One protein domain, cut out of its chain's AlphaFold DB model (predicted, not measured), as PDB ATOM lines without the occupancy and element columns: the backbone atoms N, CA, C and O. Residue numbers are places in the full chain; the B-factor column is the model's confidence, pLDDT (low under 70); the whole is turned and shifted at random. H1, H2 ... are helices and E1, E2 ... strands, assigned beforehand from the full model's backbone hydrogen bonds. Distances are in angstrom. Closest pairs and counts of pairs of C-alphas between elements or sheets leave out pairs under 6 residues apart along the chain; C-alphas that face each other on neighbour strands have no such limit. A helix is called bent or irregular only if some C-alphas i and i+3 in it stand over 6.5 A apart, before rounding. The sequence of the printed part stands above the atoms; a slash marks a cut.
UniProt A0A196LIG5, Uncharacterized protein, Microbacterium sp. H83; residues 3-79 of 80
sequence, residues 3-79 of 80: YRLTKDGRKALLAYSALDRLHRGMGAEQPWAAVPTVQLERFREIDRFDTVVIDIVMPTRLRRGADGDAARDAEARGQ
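Overview. This is residues 3 to 79 of the 80 residues of an uncharacterized protein of Microbacterium sp. H83 (UniProt A0A196LIG5). A small three-strand sheet has H2 over one face and H1 grazing it, while residues 71 to 79, of which 71 to 77 belong to H3, stick out as an arm. The 77 printed residues, class mixed, hold three named helices and three named strands: E1 E2 H1 H2 E3 H3. The sheet, E1 E2 E3, is mixed; the whole is loose, radius of gyration of the C-alphas 15.0 A, spanning 50 by 27 by 18 A.

Arrangement. E2, residues 11 to 15, forms an antiparallel hairpin with E1, residues 3 to 5; N 4 and O 12 are 2.9 A apart. E3, residues 51 to 54, is parallel to E2; N 13 and O 51 are 2.9 A apart. H2, residues 37 to 47, is over E2 and E3, and only just irregular: C-alphas 38 and 41 are 6.6 A apart. H1, residues 19 to 26, only grazes the sheet. E2, H1 H2, E3 make a strand-helix-strand unit, parallel strands joined through helices, with a right-handed crossover. H3, residues 66 to 77, is not on the sheet. Every O i to N i+4 pair is within hydrogen-bond range in H1 and H3, 5 of 7 in H2.

Along the chain. E1 begins at C-alpha 3 (54.710, 76.972, -13.484); H3, 16.5 A from first to last C-alpha, ends at C-alpha 77 (64.307, 106.018, -1.033).

Size, cuts and confidence. The printed part has no cut. The link E3 to H3 is long. The pLDDT is under 70 at residues 65 to 79.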
ATOM      1  N   TYR A   3      55.320  77.232 -12.179       92.56
ATOM      2  CA  TYR A   3      54.710  76.972 -13.484       92.56
ATOM      3  C   TYR A   3      54.217  78.269 -14.119       92.56
ATOM      4  O   TYR A   3      53.737  79.163 -13.421       92.56
ATOM      5  N   ARG A   4      54.288  78.365 -15.448       90.75
ATOM      6  CA  ARG A   4      53.754  79.495 -16.221       90.75
ATOM      7  C   ARG A   4      52.977  79.011 -17.433       90.75
ATOM      8  O   ARG A   4      53.270  77.953 -17.977       90.75
ATOM      9  N   LEU A   5      52.003  79.806 -17.863       92.44
ATOM     10  CA  LEU A   5      51.348  79.605 -19.148       92.44
ATOM     11  C   LEU A   5      52.151  80.309 -20.235       92.44
ATOM     12  O   LEU A   5      52.552  81.465 -20.082       92.44
ATOM     13  N   THR A   6      52.400  79.600 -21.328       89.06
ATOM     14  CA  THR A   6      52.949  80.199 -22.538       89.06
ATOM     15  C   THR A   6      51.850  80.948 -23.291       89.06
ATOM     16  O   THR A   6      50.659  80.759 -23.038       89.06
ATOM     17  N   LYS A   7      52.243  81.792 -24.250       87.81
ATOM     18  CA  LYS A   7      51.290  82.497 -25.126       87.81
ATOM     19  C   LYS A   7      50.389  81.531 -25.904       87.81
ATOM     20  O   LYS A   7      49.248  81.869 -26.184       87.81
ATOM     21  N   ASP A   8      50.888  80.328 -26.173       89.62
ATOM     22  CA  ASP A   8      50.167  79.271 -26.888       89.62
ATOM     23  C   ASP A   8      49.288  78.416 -25.954       89.62
ATOM     24  O   ASP A   8      48.798  77.365 -26.356       89.62
ATOM     25  N   GLY A   9      49.140  78.797 -24.679       89.56
ATOM     26  CA  GLY A   9      48.298  78.098 -23.701       89.56
ATOM     27  C   GLY A   9      48.920  76.853 -23.063       89.56
ATOM     28  O   GLY A   9      48.274  76.201 -22.246       89.56
ATOM     29  N   ARG A  10      50.176  76.518 -23.378       91.56
ATOM     30  CA  ARG A  10      50.867  75.365 -22.775       91.56
ATOM     31  C   ARG A  10      51.383  75.697 -21.378       91.56
ATOM     32  O   ARG A  10      51.869  76.802 -21.137       91.56
ATOM     33  N   LYS A  11      51.344  74.720 -20.469       95.12
ATOM     34  CA  LYS A  11      51.950  74.841 -19.136       95.12
ATOM     35  C   LYS A  11      53.446  74.540 -19.231       95.12
ATOM     36  O   LYS A  11      53.846  73.466 -19.681       95.12
ATOM     37  N   ALA A  12      54.259  75.497 -18.803       95.00
ATOM     38  CA  ALA A  12      55.707  75.405 -18.749       95.00
ATOM     39  C   ALA A  12      56.198  75.320 -17.299       95.00
ATOM     40  O   ALA A  12      55.771  76.106 -16.452       95.00
ATOM     41  N   LEU A  13      57.114  74.393 -17.025       94.88
ATOM     42  CA  LEU A  13      57.886  74.337 -15.785       94.88
ATOM     43  C   LEU A  13      59.123  75.228 -15.925       94.88
ATOM     44  O   LEU A  13      59.902  75.054 -16.863       94.88
ATOM     45  N   LEU A  14      59.321  76.152 -14.986       94.12
ATOM     46  CA  LEU A  14      60.576  76.892 -14.891       94.12
ATOM     47  C   LEU A  14      61.566  76.070 -14.073       94.12
ATOM     48  O   LEU A  14      61.284  75.701 -12.932       94.12
ATOM     49  N   ALA A  15      62.732  75.821 -14.655       95.12
ATOM     50  CA  ALA A  15      63.838  75.145 -14.003       95.12
ATOM     51  C   ALA A  15      65.112  75.981 -14.134       95.12
ATOM     52  O   ALA A  15      65.285  76.747 -15.081       95.12
ATOM     53  N   TYR A  16      66.015  75.823 -13.177       95.69
ATOM     54  CA  TYR A  16      67.327  76.450 -13.214       95.69
ATOM     55  C   TYR A  16      68.378  75.375 -13.010       95.69
ATOM     56  O   TYR A  16      68.230  74.518 -12.138       95.69
ATOM     57  N   SER A  17      69.418  75.406 -13.837       94.81
ATOM     58  CA  SER A  17      70.500  74.418 -13.795       94.81
ATOM     59  C   SER A  17      71.429  74.625 -12.596       94.81
ATOM     60  O   SER A  17      72.116  73.695 -12.178       94.81
ATOM     61  N   ALA A  18      71.428  75.834 -12.031       94.81
ATOM     62  CA  ALA A  18      72.244  76.215 -10.892       94.81
ATOM     63  C   ALA A  18      71.554  77.285 -10.032       94.81
ATOM     64  O   ALA A  18      70.708  78.053 -10.502       94.81
ATOM     65  N   LEU A  19      71.939  77.341  -8.757       94.12
ATOM     66  CA  LEU A  19      71.342  78.242  -7.772       94.12
ATOM     67  C   LEU A  19      71.633  79.723  -8.065       94.12
ATOM     68  O   LEU A  19      70.754  80.569  -7.928       94.12
ATOM     69  N   ASP A  20      72.840  80.052  -8.524       93.75
ATOM     70  CA  ASP A  20      73.215  81.419  -8.907       93.75
ATOM     71  C   ASP A  20      72.376  81.932 -10.090       93.75
ATOM     72  O   ASP A  20      71.953  83.093 -10.110       93.75
ATOM     73  N   ARG A  21      72.066  81.048 -11.049       95.12
ATOM     74  CA  ARG A  21      71.167  81.353 -12.169       95.12
ATOM     75  C   ARG A  21      69.737  81.568 -11.695       95.12
ATOM     76  O   ARG A  21      69.098  82.505 -12.169       95.12
ATOM     77  N   LEU A  22      69.264  80.774 -10.731       94.00
ATOM     78  CA  LEU A  22      67.966  80.990 -10.089       94.00
ATOM     79  C   LEU A  22      67.904  82.356  -9.406       94.00
ATOM     80  O   LEU A  22      66.966  83.108  -9.658       94.00
ATOM     81  N   HIS A  23      68.914  82.720  -8.612       92.25
ATOM     82  CA  HIS A  23      68.955  84.023  -7.943       92.25
ATOM     83  C   HIS A  23      68.961  85.182  -8.945       92.25
ATOM     84  O   HIS A  23      68.237  86.162  -8.769       92.25
ATOM     85  N   ARG A  24      69.723  85.064 -10.038       90.75
ATOM     86  CA  ARG A  24      69.730  86.070 -11.111       90.75
ATOM     87  C   ARG A  24      68.385  86.143 -11.844       90.75
ATOM     88  O   ARG A  24      67.949  87.231 -12.228       90.75
ATOM     89  N   GLY A  25      67.744  84.996 -12.057       91.44
ATOM     90  CA  GLY A  25      66.511  84.876 -12.826       91.44
ATOM     91  C   GLY A  25      65.263  85.308 -12.061       91.44
ATOM     92  O   GLY A  25      64.494  86.125 -12.569       91.44
ATOM     93  N   MET A  26      65.085  84.795 -10.842       90.12
ATOM     94  CA  MET A  26      63.879  84.950 -10.017       90.12
ATOM     95  C   MET A  26      64.064  85.829  -8.779       90.12
ATOM     96  O   MET A  26      63.065  86.202  -8.174       90.12
ATOM     97  N   GLY A  27      65.297  86.181  -8.417       88.56
ATOM     98  CA  GLY A  27      65.611  86.829  -7.142       88.56
ATOM     99  C   GLY A  27      66.054  85.830  -6.071       88.56
ATOM    100  O   GLY A  27      65.813  84.627  -6.176       88.56
ATOM    101  N   ALA A  28      66.737  86.342  -5.047       87.00
ATOM    102  CA  ALA A  28      67.342  85.529  -3.990       87.00
ATOM    103  C   ALA A  28      66.316  84.907  -3.026       87.00
ATOM    104  O   ALA A  28      66.580  83.858  -2.450       87.00
ATOM    105  N   GLU A  29      65.139  85.518  -2.875       85.81
ATOM    106  CA  GLU A  29      64.111  85.059  -1.927       85.81
ATOM    107  C   GLU A  29      63.174  83.988  -2.504       85.81
ATOM    108  O   GLU A  29      62.306  83.465  -1.806       85.81
ATOM    109  N   GLN A  30      63.323  83.644  -3.786       84.62
ATOM    110  CA  GLN A  30      62.442  82.693  -4.453       84.62
ATOM    111  C   GLN A  30      62.599  81.283  -3.849       84.62
ATOM    112  O   GLN A  30      63.684  80.707  -3.945       84.62
ATOM    113  N   PRO A  31      61.524  80.652  -3.328       90.19
ATOM    114  CA  PRO A  31      61.587  79.269  -2.866       90.19
ATOM    115  C   PRO A  31      61.919  78.306  -4.009       90.19
ATOM    116  O   PRO A  31      61.335  78.395  -5.096       90.19
ATOM    117  N   TRP A  32      62.815  77.353  -3.746       92.62
ATOM    118  CA  TRP A  32      63.304  76.389  -4.731       92.62
ATOM    119  C   TRP A  32      63.580  75.015  -4.112       92.62
ATOM    120  O   TRP A  32      63.675  74.865  -2.896       92.62
ATOM    121  N   ALA A  33      63.693  74.003  -4.971       93.19
ATOM    122  CA  ALA A  33      64.126  72.657  -4.610       93.19
ATOM    123  C   ALA A  33      65.032  72.106  -5.718       93.19
ATOM    124  O   ALA A  33      64.732  72.288  -6.900       93.19
ATOM    125  N   ALA A  34      66.126  71.439  -5.346       94.44
ATOM    126  CA  ALA A  34      66.944  70.696  -6.299       94.44
ATOM    127  C   ALA A  34      66.257  69.372  -6.631       94.44
ATOM    128  O   ALA A  34      65.888  68.613  -5.735       94.44
ATOM    129  N   VAL A  35      66.098  69.094  -7.921       92.81
ATOM    130  CA  VAL A  35      65.444  67.882  -8.406       92.81
ATOM    131  C   VAL A  35      66.312  67.256  -9.499       92.81
ATOM    132  O   VAL A  35      66.658  67.949 -10.457       92.81
ATOM    133  N   PRO A  36      66.642  65.954  -9.411       93.81
ATOM    134  CA  PRO A  36      67.224  65.218 -10.524       93.81
ATOM    135  C   PRO A  36      66.329  65.266 -11.766       93.81
ATOM    136  O   PRO A  36      65.125  65.024 -11.677       93.81
ATOM    137  N   THR A  37      66.920  65.465 -12.946       91.56
ATOM    138  CA  THR A  37      66.188  65.517 -14.225       91.56
ATOM    139  C   THR A  37      65.311  64.282 -14.454       91.56
ATOM    140  O   THR A  37      64.206  64.400 -14.973       91.56
ATOM    141  N   VAL A  38      65.748  63.103 -13.992       92.81
ATOM    142  CA  VAL A  38      64.986  61.844 -14.094       92.81
ATOM    143  C   VAL A  38      63.639  61.871 -13.360       92.81
ATOM    144  O   VAL A  38      62.755  61.087 -13.681       92.81
ATOM    145  N   GLN A  39      63.451  62.769 -12.388       93.00
ATOM    146  CA  GLN A  39      62.177  62.926 -11.681       93.00
ATOM    147  C   GLN A  39      61.203  63.870 -12.400       93.00
ATOM    148  O   GLN A  39      60.035  63.930 -12.015       93.00
ATOM    149  N   LEU A  40      61.635  64.586 -13.447       92.00
ATOM    150  CA  LEU A  40      60.755  65.494 -14.188       92.00
ATOM    151  C   LEU A  40      59.596  64.759 -14.864       92.00
ATOM    152  O   LEU A  40      58.503  65.314 -14.920       92.00
ATOM    153  N   GLU A  41      59.796  63.511 -15.300       92.12
ATOM    154  CA  GLU A  41      58.718  62.691 -15.875       92.12
ATOM    155  C   GLU A  41      57.584  62.462 -14.871       92.12
ATOM    156  O   GLU A  41      56.416  62.689 -15.181       92.12
ATOM    157  N   ARG A  42      57.916  62.156 -13.611       92.81
ATOM    158  CA  ARG A  42      56.908  62.023 -12.550       92.81
ATOM    159  C   ARG A  42      56.131  63.324 -12.346       92.81
ATOM    160  O   ARG A  42      54.917  63.304 -12.165       92.81
ATOM    161  N   PHE A  43      56.810  64.468 -12.360       92.06
ATOM    162  CA  PHE A  43      56.115  65.750 -12.236       92.06
ATOM    163  C   PHE A  43      55.249  66.051 -13.449       92.06
ATOM    164  O   PHE A  43      54.173  66.620 -13.297       92.06
ATOM    165  N   ARG A  44      55.669  65.642 -14.645       92.62
ATOM    166  CA  ARG A  44      54.865  65.789 -15.854       92.62
ATOM    167  C   ARG A  44      53.568  64.986 -15.773       92.62
ATOM    168  O   ARG A  44      52.524  65.495 -16.174       92.62
ATOM    169  N   GLU A  45      53.606  63.779 -15.221       94.00
ATOM    170  CA  GLU A  45      52.415  62.941 -15.021       94.00
ATOM    171  C   GLU A  45      51.393  63.579 -14.067       94.00
ATOM    172  O   GLU A  45      50.184  63.504 -14.313       94.00
ATOM    173  N   ILE A  46      51.879  64.233 -13.008       92.62
ATOM    174  CA  ILE A  46      51.053  64.852 -11.961       92.62
ATOM    175  C   ILE A  46      50.552  66.234 -12.398       92.62
ATOM    176  O   ILE A  46      49.353  66.497 -12.394       92.62
ATOM    177  N   ASP A  47      51.467  67.120 -12.787       90.62
ATOM    178  CA  ASP A  47      51.192  68.537 -13.038       90.62
ATOM    179  C   ASP A  47      50.870  68.861 -14.501       90.62
ATOM    180  O   ASP A  47      50.459  69.992 -14.779       90.62
ATOM    181  N   ARG A  48      51.051  67.906 -15.425       91.62
ATOM    182  CA  ARG A  48      50.705  68.016 -16.856       91.62
ATOM    183  C   ARG A  48      51.300  69.255 -17.530       91.62
ATOM    184  O   ARG A  48      50.586  70.073 -18.100       91.62
ATOM    185  N   PHE A  49      52.619  69.412 -17.436       93.75
ATOM    186  CA  PHE A  49      53.351  70.413 -18.218       93.75
ATOM    187  C   PHE A  49      53.950  69.793 -19.485       93.75
ATOM    188  O   PHE A  49      54.359  68.633 -19.498       93.75
ATOM    189  N   ASP A  50      54.052  70.590 -20.545       92.25
ATOM    190  CA  ASP A  50      54.525  70.125 -21.860       92.25
ATOM    191  C   ASP A  50      55.848  70.764 -22.265       92.25
ATOM    192  O   ASP A  50      56.389  70.504 -23.338       92.25
ATOM    193  N   THR A  51      56.362  71.678 -21.447       93.69
ATOM    194  CA  THR A  51      57.575  72.429 -21.754       93.69
ATOM    195  C   THR A  51      58.353  72.690 -20.479       93.69
ATOM    196  O   THR A  51      57.781  73.060 -19.456       93.69
ATOM    197  N   VAL A  52      59.668  72.518 -20.542       93.81
ATOM    198  CA  VAL A  52      60.590  72.964 -19.498       93.81
ATOM    199  C   VAL A  52      61.365  74.141 -20.059       93.81
ATOM    200  O   VAL A  52      61.937  74.054 -21.144       93.81
ATOM    201  N   VAL A  53      61.358  75.249 -19.332       93.75
ATOM    202  CA  VAL A  53      62.108  76.450 -19.681       93.75
ATOM    203  C   VAL A  53      63.231  76.596 -18.668       93.75
ATOM    204  O   VAL A  53      62.977  76.636 -17.465       93.75
ATOM    205  N   ILE A  54      64.468  76.638 -19.163       94.44
ATOM    206  CA  ILE A  54      65.673  76.566 -18.336       94.44
ATOM    207  C   ILE A  54      66.400  77.909 -18.344       94.44
ATOM    208  O   ILE A  54      66.575  78.506 -19.403       94.44
ATOM    209  N   ASP A  55      66.838  78.358 -17.165       95.19
ATOM    210  CA  ASP A  55      67.762  79.486 -16.974       95.19
ATOM    211  C   ASP A  55      67.325  80.815 -17.618       95.19
ATOM    212  O   ASP A  55      68.151  81.623 -18.050       95.19
ATOM    213  N   ILE A  56      66.017  81.075 -17.664       93.38
ATOM    214  CA  ILE A  56      65.505  82.358 -18.152       93.38
ATOM    215  C   ILE A  56      65.642  83.454 -17.101       93.38
ATOM    216  O   ILE A  56      65.475  83.232 -15.908       93.38
ATOM    217  N   VAL A  57      65.880  84.685 -17.548       92.75
ATOM    218  CA  VAL A  57      65.793  85.844 -16.658       92.75
ATOM    219  C   VAL A  57      64.351  86.317 -16.628       92.75
ATOM    220  O   VAL A  57      63.853  86.864 -17.613       92.75
ATOM    221  N   MET A  58      63.674  86.114 -15.497       89.50
ATOM    222  CA  MET A  58      62.298  86.557 -15.359       89.50
ATOM    223  C   MET A  58      62.236  88.078 -15.167       89.50
ATOM    224  O   MET A  58      62.858  88.608 -14.239       89.50
ATOM    225  N   PRO A  59      61.456  88.785 -16.005       88.00
ATOM    226  CA  PRO A  59      60.927  90.108 -15.719       88.00
ATOM    227  C   PRO A  59      60.615  90.387 -14.247       88.00
ATOM    228  O   PRO A  59      59.790  89.683 -13.673       88.00
ATOM    229  N   THR A  60      61.179  91.452 -13.663       84.31
ATOM    230  CA  THR A  60      60.999  91.787 -12.233       84.31
ATOM    231  C   THR A  60      59.527  91.853 -11.827       84.31
ATOM    232  O   THR A  60      59.115  91.107 -10.959       84.31
ATOM    233  N   ARG A  61      58.711  92.612 -12.570       82.88
ATOM    234  CA  ARG A  61      57.236  92.708 -12.473       82.88
ATOM    235  C   ARG A  61      56.442  91.394 -12.542       82.88
ATOM    236  O   ARG A  61      55.244  91.396 -12.312       82.88
ATOM    237  N   LEU A  62      57.069  90.290 -12.930       83.62
ATOM    238  CA  LEU A  62      56.431  88.974 -12.993       83.62
ATOM    239  C   LEU A  62      57.023  87.989 -11.969       83.62
ATOM    240  O   LEU A  62      56.566  86.842 -11.921       83.62
ATOM    241  N   ARG A  63      58.043  88.386 -11.196       84.00
ATOM    242  CA  ARG A  63      58.579  87.606 -10.071       84.00
ATOM    243  C   ARG A  63      57.578  87.645  -8.916       84.00
ATOM    244  O   ARG A  63      56.830  88.611  -8.771       84.00
ATOM    245  N   ARG A  64      57.538  86.595  -8.092       72.19
ATOM    246  CA  ARG A  64      56.729  86.634  -6.864       72.19
ATOM    247  C   ARG A  64      57.324  87.673  -5.916       72.19
ATOM    248  O   ARG A  64      58.536  87.725  -5.784       72.19
ATOM    249  N   GLY A  65      56.478  88.478  -5.277       65.88
ATOM    250  CA  GLY A  65      56.930  89.516  -4.345       65.88
ATOM    251  C   GLY A  65      57.406  90.814  -5.001       65.88
ATOM    252  O   GLY A  65      57.795  91.719  -4.279       65.88
ATOM    253  N   ALA A  66      57.308  90.957  -6.330       57.56
ATOM    254  CA  ALA A  66      57.689  92.183  -7.040       57.56
ATOM    255  C   ALA A  66      56.993  93.450  -6.510       57.56
ATOM    256  O   ALA A  66      57.600  94.517  -6.501       57.56
ATOM    257  N   ASP A  67      55.757  93.321  -6.021       53.97
ATOM    258  CA  ASP A  67      55.034  94.416  -5.365       53.97
ATOM    259  C   ASP A  67      55.628  94.756  -3.985       53.97
ATOM    260  O   ASP A  67      55.677  95.919  -3.598       53.97
ATOM    261  N   GLY A  68      56.126  93.752  -3.256       54.47
ATOM    262  CA  GLY A  68      56.770  93.915  -1.949       54.47
ATOM    263  C   GLY A  68      58.195  94.465  -2.039       54.47
ATOM    264  O   GLY A  68      58.578  95.290  -1.212       54.47
ATOM    265  N   ASP A  69      58.957  94.067  -3.058       53.50
ATOM    266  CA  ASP A  69      60.305  94.588  -3.321       53.50
ATOM    267  C   ASP A  69      60.254  96.032  -3.833       53.50
ATOM    268  O   ASP A  69      60.996  96.882  -3.350       53.50
ATOM    269  N   ALA A  70      59.321  96.351  -4.741       55.00
ATOM    270  CA  ALA A  70      59.116  97.724  -5.204       55.00
ATOM    271  C   ALA A  70      58.648  98.658  -4.073       55.00
ATOM    272  O   ALA A  70      59.090  99.807  -4.013       55.00
ATOM    273  N   ALA A  71      57.788  98.172  -3.169       51.72
ATOM    274  CA  ALA A  71      57.368  98.918  -1.985       51.72
ATOM    275  C   ALA A  71      58.539  99.169  -1.018       51.72
ATOM    276  O   ALA A  71      58.731 100.306  -0.598       51.72
ATOM    277  N   ARG A  72      59.376  98.159  -0.735       57.81
ATOM    278  CA  ARG A  72      60.576  98.315   0.111       57.81
ATOM    279  C   ARG A  72      61.624  99.247  -0.494       57.81
ATOM    280  O   ARG A  72      62.179 100.074   0.225       57.81
ATOM    281  N   ASP A  73      61.874  99.152  -1.798       57.47
ATOM    282  CA  ASP A  73      62.807 100.038  -2.503       57.47
ATOM    283  C   ASP A  73      62.311 101.493  -2.526       57.47
ATOM    284  O   ASP A  73      63.113 102.425  -2.448       57.47
ATOM    285  N   ALA A  74      60.995 101.706  -2.633       57.69
ATOM    286  CA  ALA A  74      60.392 103.034  -2.551       57.69
ATOM    287  C   ALA A  74      60.471 103.612  -1.127       57.69
ATOM    288  O   ALA A  74      60.790 104.789  -0.968       57.69
ATOM    289  N   GLU A  75      60.248 102.789  -0.101       55.12
ATOM    290  CA  GLU A  75      60.337 103.188   1.310       55.12
ATOM    291  C   GLU A  75      61.781 103.545   1.707       55.12
ATOM    292  O   GLU A  75      62.015 104.596   2.301       55.12
ATOM    293  N   ALA A  76      62.766 102.760   1.253       57.47
ATOM    294  CA  ALA A  76      64.191 103.035   1.452       57.47
ATOM    295  C   ALA A  76      64.671 104.329   0.761       57.47
ATOM    296  O   ALA A  76      65.640 104.944   1.203       57.47
ATOM    297  N   ARG A  77      64.004 104.761  -0.318       57.78
ATOM    298  CA  ARG A  77      64.307 106.018  -1.033       57.78
ATOM    299  C   ARG A  77      63.562 107.235  -0.481       57.78
ATOM    300  O   ARG A  77      63.969 108.352  -0.773       57.78
ATOM    301  N   GLY A  78      62.485 107.037   0.282       55.78
ATOM    302  CA  GLY A  78      61.689 108.110   0.891       55.78
ATOM    303  C   GLY A  78      62.185 108.580   2.263       55.78
ATOM    304  O   GLY A  78      61.617 109.515   2.821       55.78
ATOM    305  N   GLN A  79      63.215 107.935   2.817       56.41
ATOM    306  CA  GLN A  79      63.789 108.225   4.140       56.41
ATOM    307  C   GLN A  79      65.205 108.832   4.081       56.41
ATOM    308  O   GLN A  79      65.902 108.837   5.096       56.41
TER     309      GLN A  79